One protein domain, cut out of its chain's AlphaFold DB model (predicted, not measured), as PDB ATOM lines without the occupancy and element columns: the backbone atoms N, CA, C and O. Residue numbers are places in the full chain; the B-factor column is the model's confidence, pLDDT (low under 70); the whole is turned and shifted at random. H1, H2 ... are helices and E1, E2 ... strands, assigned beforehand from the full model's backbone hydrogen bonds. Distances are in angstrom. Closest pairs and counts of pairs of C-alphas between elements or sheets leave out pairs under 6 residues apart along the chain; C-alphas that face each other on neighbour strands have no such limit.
ATOM      1  N   SER A  45     -37.292  62.857 -45.686       60.72
ATOM      2  CA  SER A  45     -38.644  62.501 -45.215       60.72
ATOM      3  C   SER A  45     -39.054  61.036 -45.402       60.72
ATOM      4  O   SER A  45     -39.929  60.570 -44.683       60.72
ATOM      5  N   ASP A  46     -38.414  60.314 -46.327       73.75
ATOM      6  CA  ASP A  46     -38.816  58.962 -46.736       73.75
ATOM      7  C   ASP A  46     -37.774  57.894 -46.355       73.75
ATOM      8  O   ASP A  46     -37.795  56.780 -46.888       73.75
ATOM      9  N   VAL A  47     -36.790  58.250 -45.523       74.62
ATOM     10  CA  VAL A  47     -35.750  57.333 -45.048       74.62
ATOM     11  C   VAL A  47     -35.800  57.298 -43.531       74.62
ATOM     12  O   VAL A  47     -35.695  58.326 -42.866       74.62
ATOM     13  N   GLU A  48     -35.926  56.097 -42.986       79.38
ATOM     14  CA  GLU A  48     -36.021  55.861 -41.548       79.38
ATOM     15  C   GLU A  48     -34.847  55.000 -41.077       79.38
ATOM     16  O   GLU A  48     -34.236  54.269 -41.858       79.38
ATOM     17  N   MET A  49     -34.519  55.058 -39.786       74.56
ATOM     18  CA  MET A  49     -33.576  54.101 -39.206       74.56
ATOM     19  C   MET A  49     -34.223  52.716 -39.116       74.56
ATOM     20  O   MET A  49     -35.382  52.583 -38.725       74.56
ATOM     21  N   TYR A  50     -33.465  51.671 -39.443       73.75
ATOM     22  CA  TYR A  50     -33.929  50.302 -39.280       73.75
ATOM     23  C   TYR A  50     -33.852  49.902 -37.804       73.75
ATOM     24  O   TYR A  50     -32.774  49.728 -37.243       73.75
ATOM     25  N   THR A  51     -35.010  49.762 -37.167       65.12
ATOM     26  CA  THR A  51     -35.120  49.507 -35.720       65.12
ATOM     27  C   THR A  51     -34.833  48.057 -35.328       65.12
ATOM     28  O   THR A  51     -34.512  47.774 -34.178       65.12
ATOM     29  N   ASN A  52     -34.908  47.136 -36.285       66.38
ATOM     30  CA  ASN A  52     -34.817  45.692 -36.084       66.38
ATOM     31  C   ASN A  52     -33.374  45.166 -36.237       66.38
ATOM     32  O   ASN A  52     -33.126  44.164 -36.906       66.38
ATOM     33  N   GLN A  53     -32.393  45.857 -35.655       65.19
ATOM     34  CA  GLN A  53     -30.977  45.502 -35.781       65.19
ATOM     35  C   GLN A  53     -30.503  44.668 -34.578       65.19
ATOM     36  O   GLN A  53     -30.476  45.155 -33.453       65.19
ATOM     37  N   ALA A  54     -30.099  43.415 -34.815       53.34
ATOM     38  CA  ALA A  54     -29.611  42.513 -33.762       53.34
ATOM     39  C   ALA A  54     -28.096  42.630 -33.492       53.34
ATOM     40  O   ALA A  54     -27.632  42.265 -32.413       53.34
ATOM     41  N   ALA A  55     -27.317  43.144 -34.450       56.69
ATOM     42  CA  ALA A  55     -25.871  43.315 -34.325       56.69
ATOM     43  C   ALA A  55     -25.365  44.557 -35.071       56.69
ATOM     44  O   ALA A  55     -25.925  44.975 -36.081       56.69
ATOM     45  N   GLY A  56     -24.261  45.126 -34.581       54.00
ATOM     46  CA  GLY A  56     -23.703  46.400 -35.037       54.00
ATOM     47  C   GLY A  56     -23.939  47.483 -33.990       54.00
ATOM     48  O   GLY A  56     -25.070  47.770 -33.618       54.00
ATOM     49  N   THR A  63     -21.788  56.346 -36.863       53.75
ATOM     50  CA  THR A  63     -21.939  55.325 -37.910       53.75
ATOM     51  C   THR A  63     -23.408  55.176 -38.245       53.75
ATOM     52  O   THR A  63     -24.220  54.854 -37.378       53.75
ATOM     53  N   ILE A  64     -23.744  55.412 -39.510       66.56
ATOM     54  CA  ILE A  64     -25.092  55.181 -40.013       66.56
ATOM     55  C   ILE A  64     -25.349  53.681 -39.938       66.56
ATOM     56  O   ILE A  64     -24.619  52.887 -40.535       66.56
ATOM     57  N   GLY A  65     -26.340  53.305 -39.131       72.81
ATOM     58  CA  GLY A  65     -26.823  51.934 -39.047       72.81
ATOM     59  C   GLY A  65     -27.529  51.512 -40.335       72.81
ATOM     60  O   GLY A  65     -27.436  52.165 -41.374       72.81
ATOM     61  N   LEU A  66     -28.270  50.411 -40.274       80.81
ATOM     62  CA  LEU A  66     -29.165  50.066 -41.374       80.81
ATOM     63  C   LEU A  66     -30.288  51.111 -41.464       80.81
ATOM     64  O   LEU A  66     -30.799  51.578 -40.444       80.81
ATOM     65  N   LEU A  67     -30.670  51.482 -42.682       83.56
ATOM     66  CA  LEU A  67     -31.805  52.368 -42.940       83.56
ATOM     67  C   LEU A  67     -32.918  51.589 -43.637       83.56
ATOM     68  O   LEU A  67     -32.687  50.523 -44.208       83.56
ATOM     69  N   LYS A  68     -34.129  52.134 -43.619       84.44
ATOM     70  CA  LYS A  68     -35.306  51.574 -44.278       84.44
ATOM     71  C   LYS A  68     -35.935  52.607 -45.196       84.44
ATOM     72  O   LYS A  68     -36.048  53.776 -44.837       84.44
ATOM     73  N   GLN A  69     -36.365  52.158 -46.371       86.19
ATOM     74  CA  GLN A  69     -37.109  52.983 -47.318       86.19
ATOM     75  C   GLN A  69     -38.012  52.098 -48.178       86.19
ATOM     76  O   GLN A  69     -37.542  51.134 -48.764       86.19
ATOM     77  N   ASN A  70     -39.304  52.419 -48.290       85.19
ATOM     78  CA  ASN A  70     -40.241  51.758 -49.219       85.19
ATOM     79  C   ASN A  70     -40.239  50.211 -49.170       85.19
ATOM     80  O   ASN A  70     -40.398  49.551 -50.195       85.19
ATOM     81  N   GLY A  71     -40.046  49.614 -47.989       83.81
ATOM     82  CA  GLY A  71     -40.009  48.153 -47.829       83.81
ATOM     83  C   GLY A  71     -38.688  47.481 -48.233       83.81
ATOM     84  O   GLY A  71     -38.639  46.254 -48.313       83.81
ATOM     85  N   THR A  72     -37.628  48.259 -48.458       88.38
ATOM     86  CA  THR A  72     -36.248  47.783 -48.617       88.38
ATOM     87  C   THR A  72     -35.361  48.283 -47.478       88.38
ATOM     88  O   THR A  72     -35.693  49.242 -46.771       88.38
ATOM     89  N   VAL A  73     -34.230  47.607 -47.290       89.12
ATOM     90  CA  VAL A  73     -33.178  47.979 -46.342       89.12
ATOM     91  C   VAL A  73     -32.035  48.623 -47.114       89.12
ATOM     92  O   VAL A  73     -31.562  48.079 -48.110       89.12
ATOM     93  N   LEU A  74     -31.576  49.782 -46.650       87.12
ATOM     94  CA  LEU A  74     -30.393  50.451 -47.177       87.12
ATOM     95  C   LEU A  74     -29.227  50.199 -46.227       87.12
ATOM     96  O   LEU A  74     -29.278  50.548 -45.044       87.12
ATOM     97  N   LYS A  75     -28.167  49.602 -46.759       87.06
ATOM     98  CA  LYS A  75     -26.937  49.314 -46.027       87.06
ATOM     99  C   LYS A  75     -25.821  50.242 -46.512       87.06
ATOM    100  O   LYS A  75     -25.421  50.117 -47.671       87.06
ATOM    101  N   PRO A  76     -25.309  51.159 -45.671       85.00
ATOM    102  CA  PRO A  76     -24.223  52.057 -46.056       85.00
ATOM    103  C   PRO A  76     -22.965  51.302 -46.494       85.00
ATOM    104  O   PRO A  76     -22.536  50.342 -45.848       85.00
ATOM    105  N   ILE A  77     -22.342  51.757 -47.579       83.56
ATOM    106  CA  ILE A  77     -21.087  51.201 -48.089       83.56
ATOM    107  C   ILE A  77     -19.934  51.839 -47.312       83.56
ATOM    108  O   ILE A  77     -19.513  52.958 -47.590       83.56
ATOM    109  N   LEU A  78     -19.423  51.122 -46.310       73.31
ATOM    110  CA  LEU A  78     -18.372  51.635 -45.417       73.31
ATOM    111  C   LEU A  78     -16.944  51.362 -45.910       73.31
ATOM    112  O   LEU A  78     -15.997  51.977 -45.425       73.31
ATOM    113  N   LYS A  79     -16.759  50.406 -46.826       68.06
ATOM    114  CA  LYS A  79     -15.440  49.971 -47.307       68.06
ATOM    115  C   LYS A  79     -15.338  50.134 -48.815       68.06
ATOM    116  O   LYS A  79     -16.261  49.776 -49.539       68.06
ATOM    117  N   THR A  80     -14.180  50.603 -49.269       57.69
ATOM    118  CA  THR A  80     -13.874  50.832 -50.688       57.69
ATOM    119  C   THR A  80     -13.195  49.648 -51.380       57.69
ATOM    120  O   THR A  80     -13.145  49.628 -52.602       57.69
ATOM    121  N   LYS A  81     -12.666  48.669 -50.632       50.84
ATOM    122  CA  LYS A  81     -11.990  47.474 -51.171       50.84
ATOM    123  C   LYS A  81     -12.715  46.199 -50.738       50.84
ATOM    124  O   LYS A  81     -13.104  46.121 -49.570       50.84
ATOM    125  N   CYS A  82     -12.839  45.223 -51.647       57.84
ATOM    126  CA  CYS A  82     -13.523  43.938 -51.430       57.84
ATOM    127  C   CYS A  82     -14.920  44.157 -50.840       57.84
ATOM    128  O   CYS A  82     -15.232  43.733 -49.723       57.84
ATOM    129  N   SER A  83     -15.697  44.977 -51.541       71.88
ATOM    130  CA  SER A  83     -16.929  45.524 -50.997       71.88
ATOM    131  C   SER A  83     -18.059  44.506 -51.100       71.88
ATOM    132  O   SER A  83     -18.188  43.769 -52.073       71.88
ATOM    133  N   GLU A  84     -18.939  44.507 -50.105       83.75
ATOM    134  CA  GLU A  84     -20.190  43.744 -50.148       83.75
ATOM    135  C   GLU A  84     -21.028  44.079 -51.395       83.75
ATOM    136  O   GLU A  84     -21.746  43.230 -51.912       83.75
ATOM    137  N   LYS A  85     -20.881  45.300 -51.926       85.19
ATOM    138  CA  LYS A  85     -21.480  45.719 -53.192       85.19
ATOM    139  C   LYS A  85     -21.011  44.833 -54.348       85.19
ATOM    140  O   LYS A  85     -21.855  44.330 -55.079       85.19
ATOM    141  N   GLU A  86     -19.700  44.643 -54.505       88.44
ATOM    142  CA  GLU A  86     -19.136  43.806 -55.576       88.44
ATOM    143  C   GLU A  86     -19.666  42.374 -55.469       88.44
ATOM    144  O   GLU A  86     -20.116  41.818 -56.461       88.44
ATOM    145  N   PHE A  87     -19.730  41.814 -54.257       89.19
ATOM    146  CA  PHE A  87     -20.315  40.490 -54.023       89.19
ATOM    147  C   PHE A  87     -21.760  40.379 -54.538       89.19
ATOM    148  O   PHE A  87     -22.075  39.465 -55.302       89.19
ATOM    149  N   TYR A  88     -22.634  41.322 -54.169       91.19
ATOM    150  CA  TYR A  88     -24.021  41.313 -54.645       91.19
ATOM    151  C   TYR A  88     -24.125  41.565 -56.151       91.19
ATOM    152  O   TYR A  88     -24.955  40.943 -56.811       91.19
ATOM    153  N   GLU A  89     -23.301  42.451 -56.712       91.50
ATOM    154  CA  GLU A  89     -23.286  42.723 -58.150       91.50
ATOM    155  C   GLU A  89     -22.850  41.501 -58.960       91.50
ATOM    156  O   GLU A  89     -23.490  41.190 -59.962       91.50
ATOM    157  N   GLU A  90     -21.812  40.790 -58.521       91.25
ATOM    158  CA  GLU A  90     -21.300  39.604 -59.207       91.25
ATOM    159  C   GLU A  90     -22.282  38.436 -59.131       91.25
ATOM    160  O   GLU A  90     -22.625  37.861 -60.165       91.25
ATOM    161  N   ILE A  91     -22.839  38.151 -57.949       91.38
ATOM    162  CA  ILE A  91     -23.883  37.125 -57.820       91.38
ATOM    163  C   ILE A  91     -25.080  37.491 -58.691       91.38
ATOM    164  O   ILE A  91     -25.586  36.644 -59.422       91.38
ATOM    165  N   ASN A  92     -25.535  38.746 -58.654       90.94
ATOM    166  CA  ASN A  92     -26.705  39.172 -59.412       90.94
ATOM    167  C   ASN A  92     -26.510  39.029 -60.931       90.94
ATOM    168  O   ASN A  92     -27.439  38.586 -61.606       90.94
ATOM    169  N   LYS A  93     -25.317  39.347 -61.453       92.81
ATOM    170  CA  LYS A  93     -24.971  39.189 -62.879       92.81
ATOM    171  C   LYS A  93     -24.769  37.729 -63.287       92.81
ATOM    172  O   LYS A  93     -25.044  37.388 -64.436       92.81
ATOM    173  N   SER A  94     -24.269  36.890 -62.381       91.94
ATOM    174  CA  SER A  94     -23.956  35.503 -62.706       91.94
ATOM    175  C   SER A  94     -25.206  34.625 -62.824       91.94
ATOM    176  O   SER A  94     -26.206  34.812 -62.120       91.94
ATOM    177  N   ASN A  95     -25.117  33.642 -63.722       92.69
ATOM    178  CA  ASN A  95     -26.136  32.623 -63.985       92.69
ATOM    179  C   ASN A  95     -25.586  31.197 -63.829       92.69
ATOM    180  O   ASN A  95     -26.228  30.251 -64.273       92.69
ATOM    181  N   ASP A  96     -24.396  31.035 -63.245       94.62
ATOM    182  CA  ASP A  96     -23.885  29.708 -62.908       94.62
ATOM    183  C   ASP A  96     -24.722  29.059 -61.791       94.62
ATOM    184  O   ASP A  96     -25.311  29.754 -60.954       94.62
ATOM    185  N   ASP A  97     -24.756  27.726 -61.771       93.25
ATOM    186  CA  ASP A  97     -25.589  26.958 -60.841       93.25
ATOM    187  C   ASP A  97     -25.298  27.300 -59.370       93.25
ATOM    188  O   ASP A  97     -26.227  27.394 -58.563       93.25
ATOM    189  N   CYS A  98     -24.031  27.551 -59.016       90.38
ATOM    190  CA  CYS A  98     -23.645  27.911 -57.652       90.38
ATOM    191  C   CYS A  98     -24.199  29.289 -57.267       90.38
ATOM    192  O   CYS A  98     -24.786  29.435 -56.195       90.38
ATOM    193  N   SER A  99     -24.074  30.296 -58.138       88.62
ATOM    194  CA  SER A  99     -24.633  31.634 -57.894       88.62
ATOM    195  C   SER A  99     -26.157  31.619 -57.819       88.62
ATOM    196  O   SER A  99     -26.738  32.309 -56.981       88.62
ATOM    197  N   VAL A 100     -26.825  30.815 -58.653       90.38
ATOM    198  CA  VAL A 100     -28.288  30.655 -58.616       90.38
ATOM    199  C   VAL A 100     -28.744  30.035 -57.295       90.38
ATOM    200  O   VAL A 100     -29.712  30.512 -56.704       90.38
ATOM    201  N   GLN A 101     -28.038  29.018 -56.798       90.69
ATOM    202  CA  GLN A 101     -28.313  28.441 -55.480       90.69
ATOM    203  C   GLN A 101     -28.044  29.450 -54.359       90.69
ATOM    204  O   GLN A 101     -28.872  29.610 -53.464       90.69
ATOM    205  N   LEU A 102     -26.932  30.187 -54.426       88.56
ATOM    206  CA  LEU A 102     -26.553  31.162 -53.404       88.56
ATOM    207  C   LEU A 102     -27.568  32.308 -53.272       88.56
ATOM    208  O   LEU A 102     -27.855  32.730 -52.152       88.56
ATOM    209  N   LYS A 103     -28.182  32.756 -54.380       89.12
ATOM    210  CA  LYS A 103     -29.264  33.765 -54.384       89.12
ATOM    211  C   LYS A 103     -30.458  33.390 -53.503       89.12
ATOM    212  O   LYS A 103     -31.181  34.280 -53.079       89.12
ATOM    213  N   GLN A 104     -30.676  32.104 -53.226       88.94
ATOM    214  CA  GLN A 104     -31.771  31.645 -52.364       88.94
ATOM    215  C   GLN A 104     -31.485  31.860 -50.870       88.94
ATOM    216  O   GLN A 104     -32.408  31.810 -50.061       88.94
ATOM    217  N   PHE A 105     -30.220  32.085 -50.501       89.06
ATOM    218  CA  PHE A 105     -29.768  32.197 -49.111       89.06
ATOM    219  C   PHE A 105     -29.338  33.612 -48.711       89.06
ATOM    220  O   PHE A 105     -29.058  33.852 -47.537       89.06
ATOM    221  N   VAL A 106     -29.270  34.546 -49.660       90.38
ATOM    222  CA  VAL A 106     -28.901  35.945 -49.411       90.38
ATOM    223  C   VAL A 106     -30.083  36.869 -49.708       90.38
ATOM    224  O   VAL A 106     -30.901  36.533 -50.564       90.38
ATOM    225  N   PRO A 107     -30.174  38.040 -49.050       91.06
ATOM    226  CA  PRO A 107     -31.169  39.043 -49.399       91.06
ATOM    227  C   PRO A 107     -31.120  39.394 -50.889       91.06
ATOM    228  O   PRO A 107     -30.045  39.635 -51.443       91.06
ATOM    229  N   GLN A 108     -32.283  39.490 -51.529       91.31
ATOM    230  CA  GLN A 108     -32.385  39.989 -52.894       91.31
ATOM    231  C   GLN A 108     -31.740  41.380 -53.015       91.31
ATOM    232  O   GLN A 108     -32.101  42.325 -52.308       91.31
ATOM    233  N   TYR A 109     -30.811  41.504 -53.963       92.62
ATOM    234  CA  TYR A 109     -30.171  42.765 -54.313       92.62
ATOM    235  C   TYR A 109     -31.079  43.603 -55.221       92.62
ATOM    236  O   TYR A 109     -31.515  43.147 -56.278       92.62
ATOM    237  N   CYS A 110     -31.347  44.847 -54.823       92.56
ATOM    238  CA  CYS A 110     -32.180  45.796 -55.567       92.56
ATOM    239  C   CYS A 110     -31.368  46.940 -56.207       92.56
ATOM    240  O   CYS A 110     -31.961  47.882 -56.732       92.56
ATOM    241  N   GLY A 111     -30.033  46.877 -56.165       93.00
ATOM    242  CA  GLY A 111     -29.138  47.904 -56.705       93.00
ATOM    243  C   GLY A 111     -28.463  48.757 -55.629       93.00
ATOM    244  O   GLY A 111     -28.469  48.429 -54.444       93.00
ATOM    245  N   THR A 112     -27.878  49.879 -56.045       92.12
ATOM    246  CA  THR A 112     -27.286  50.880 -55.149       92.12
ATOM    247  C   THR A 112     -28.056  52.194 -55.200       92.12
ATOM    248  O   THR A 112     -28.712  52.524 -56.190       92.12
ATOM    249  N   LYS A 113     -27.979  52.964 -54.114       90.50
ATOM    250  CA  LYS A 113     -28.600  54.285 -54.012       90.50
ATOM    251  C   LYS A 113     -27.755  55.211 -53.153       90.50
ATOM    252  O   LYS A 113     -27.334  54.829 -52.066       90.50
ATOM    253  N   THR A 114     -27.574  56.447 -53.600       89.38
ATOM    254  CA  THR A 114     -26.987  57.509 -52.779       89.38
ATOM    255  C   THR A 114     -28.086  58.187 -51.967       89.38
ATOM    256  O   THR A 114     -29.076  58.665 -52.526       89.38
ATOM    257  N   VAL A 115     -27.915  58.243 -50.648       84.44
ATOM    258  CA  VAL A 115     -28.789  58.986 -49.731       84.44
ATOM    259  C   VAL A 115     -28.033  60.157 -49.120       84.44
ATOM    260  O   VAL A 115     -26.829  60.075 -48.886       84.44
ATOM    261  N   THR A 116     -28.735  61.258 -48.869       82.31
ATOM    262  CA  THR A 116     -28.162  62.405 -48.159       82.31
ATOM    263  C   THR A 116     -28.496  62.286 -46.678       82.31
ATOM    264  O   THR A 116     -29.667  62.207 -46.314       82.31
ATOM    265  N   PHE A 117     -27.471  62.297 -45.834       72.25
ATOM    266  CA  PHE A 117     -27.576  62.226 -44.385       72.25
ATOM    267  C   PHE A 117     -26.713  63.324 -43.771       72.25
ATOM    268  O   PHE A 117     -25.507  63.360 -44.010       72.25
ATOM    269  N   ASP A 118     -27.329  64.236 -43.020       71.75
ATOM    270  CA  ASP A 118     -26.640  65.374 -42.395       71.75
ATOM    271  C   ASP A 118     -25.719  66.140 -43.374       71.75
ATOM    272  O   ASP A 118     -24.529  66.333 -43.145       71.75
ATOM    273  N   ASN A 119     -26.267  66.488 -44.546       74.88
ATOM    274  CA  ASN A 119     -25.573  67.124 -45.681       74.88
ATOM    275  C   ASN A 119     -24.445  66.306 -46.342       74.88
ATOM    276  O   ASN A 119     -23.854  66.768 -47.318       74.88
ATOM    277  N   ASN A 120     -24.192  65.078 -45.894       76.75
ATOM    278  CA  ASN A 120     -23.237  64.162 -46.510       76.75
ATOM    279  C   ASN A 120     -23.952  63.189 -47.453       76.75
ATOM    280  O   ASN A 120     -25.007  62.649 -47.126       76.75
ATOM    281  N   LYS A 121     -23.378  62.948 -48.635       82.94
ATOM    282  CA  LYS A 121     -23.863  61.926 -49.574       82.94
ATOM    283  C   LYS A 121     -23.235  60.585 -49.238       82.94
ATOM    284  O   LYS A 121     -22.017  60.496 -49.119       82.94
ATOM    285  N   ILE A 122     -24.065  59.561 -49.090       83.25
ATOM    286  CA  ILE A 122     -23.640  58.239 -48.643       83.25
ATOM    287  C   ILE A 122     -24.237  57.198 -49.565       83.25
ATOM    288  O   ILE A 122     -25.455  57.092 -49.717       83.25
ATOM    289  N   ASP A 123     -23.356  56.424 -50.183       87.12
ATOM    290  CA  ASP A 123     -23.755  55.334 -51.053       87.12
ATOM    291  C   ASP A 123     -24.180  54.134 -50.215       87.12
ATOM    292  O   ASP A 123     -23.503  53.727 -49.269       87.12
ATOM    293  N   CYS A 124     -25.330  53.574 -50.565       87.00
ATOM    294  CA  CYS A 124     -25.928  52.434 -49.897       87.00
ATOM    295  C   CYS A 124     -26.212  51.315 -50.899       87.00
ATOM    296  O   CYS A 124     -26.580  51.559 -52.049       87.00
ATOM    297  N   ILE A 125     -26.094  50.080 -50.427       90.69
ATOM    298  CA  ILE A 125     -26.638  48.885 -51.074       90.69
ATOM    299  C   ILE A 125     -28.117  48.802 -50.697       90.69
ATOM    300  O   ILE A 125     -28.463  48.975 -49.527       90.69
ATOM    301  N   VAL A 126     -28.981  48.542 -51.672       92.69
ATOM    302  CA  VAL A 126     -30.417  48.335 -51.467       92.69
ATOM    303  C   VAL A 126     -30.689  46.835 -51.458       92.69
ATOM    304  O   VAL A 126     -30.451  46.156 -52.458       92.69
ATOM    305  N   LEU A 127     -31.188  46.326 -50.336       92.00
ATOM    306  CA  LEU A 127     -31.520  44.917 -50.128       92.00
ATOM    307  C   LEU A 127     -33.000  44.757 -49.790       92.00
ATOM    308  O   LEU A 127     -33.644  45.682 -49.288       92.00
ATOM    309  N   GLU A 128     -33.548  43.570 -50.023       91.69
ATOM    310  CA  GLU A 128     -34.880  43.256 -49.519       91.69
ATOM    311  C   GLU A 128     -34.953  43.333 -47.985       91.69
ATOM    312  O   GLU A 128     -34.022  42.964 -47.267       91.69
ATOM    313  N   ASP A 129     -36.094  43.789 -47.468       88.19
ATOM    314  CA  ASP A 129     -36.378  43.696 -46.038       88.19
ATOM    315  C   ASP A 129     -36.907  42.297 -45.699       88.19
ATOM    316  O   ASP A 129     -38.082  41.988 -45.923       88.19
ATOM    317  N   LEU A 130     -36.044  41.463 -45.115       87.69
ATOM    318  CA  LEU A 130     -36.394  40.116 -44.655       87.69
ATOM    319  C   LEU A 130     -37.489  40.122 -43.575       87.69
ATOM    320  O   LEU A 130     -38.199  39.133 -43.407       87.69
ATOM    321  N   THR A 131     -37.677  41.237 -42.862       84.94
ATOM    322  CA  THR A 131     -38.685  41.354 -41.797       84.94
ATOM    323  C   THR A 131     -40.056  41.809 -42.301       84.94
ATOM    324  O   THR A 131     -41.020  41.766 -41.538       84.94
ATOM    325  N   LYS A 132     -40.194  42.210 -43.577       83.12
ATOM    326  CA  LYS A 132     -41.390  42.919 -44.089       83.12
ATOM    327  C   LYS A 132     -42.714  42.171 -43.906       83.12
ATOM    328  O   LYS A 132     -43.756  42.798 -43.757       83.12
ATOM    329  N   ASN A 133     -42.672  40.839 -43.913       84.50
ATOM    330  CA  ASN A 133     -43.855  39.979 -43.824       84.50
ATOM    331  C   ASN A 133     -44.118  39.450 -42.401       84.50
ATOM    332  O   ASN A 133     -45.039  38.655 -42.198       84.50
ATOM    333  N   PHE A 134     -43.327  39.880 -41.415       82.19
ATOM    334  CA  PHE A 134     -43.435  39.443 -40.027       82.19
ATOM    335  C   PHE A 134     -44.133  40.503 -39.181       82.19
ATOM    336  O   PHE A 134     -43.774  41.675 -39.201       82.19
TER     337      PHE A 134
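This is residues 45 to 56 and 63 to 134 of the 170 residues of the protein "Kinase" of Photinus pyralis (UniProt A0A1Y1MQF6). A four-stranded sheet, strongly twisted and curled like part of a barrel, has H1 over one face; H2 folds back on H1 beyond the sheet, and residues 93 to 98 stick out. The 84 printed residues, of mixed class, hold E1, E2, H1, H2, E3 and E4 in that order; the sheet runs E1, E2, E4, E3, all antiparallel. The whole is compact, with a radius of gyration of the C-alphas of 13.5 A and spans of 42 by 34 by 22 A.

E1, residues 67 to 69, forms a hairpin with E2, residues 72 to 76; N 67 and O 74 are 2.9 A apart, within hydrogen-bond range. E4, residues 120 to 128, is the neighbour of E2, with N 73 and O 127 2.8 A apart, and forms a hairpin with E3, residues 109 to 117, with N 113 and O 124 2.9 A apart. H1, residues 84 to 93, is on the sheet at a height of 9.4 A, in two layers, helix on one face. The closest C-alphas of H1 and E3 are those of Tyr 88 and Tyr 109, 6.3 A apart. H2, residues 97 to 102, is not on the sheet; it touches H1 in a helical hairpin, closest at the C-alphas of Ile 91 and Ser 99, 5.5 A, at a steep tilt of 42 degrees, opposite ways. E2, H1, H2 and E3 form a split strand-helix-strand unit, its strands the same way with E4 between, its crossover right-handed. In H1 and H2 every O i to N i+4 pair is within hydrogen-bond range.

E1 begins at C-alpha 67 (-31.805, 52.368, -42.940). H1 spans 14.3 A and E3 22.0 A, bending by 54 degrees at residue 112. E4 spans 24.1 A, ending at C-alpha 128 (-34.880, 43.256, -49.519).

The farthest C-alphas, Asp 97 and Asn 119, are 42.9 A apart. Residues 57 to 62 are not printed; C-alphas 56 and 63 are 9.5 A apart. No link between named elements is long. pLDDT is under 70 at residues 45, 51 to 56, 63 to 64 and 79 to 82.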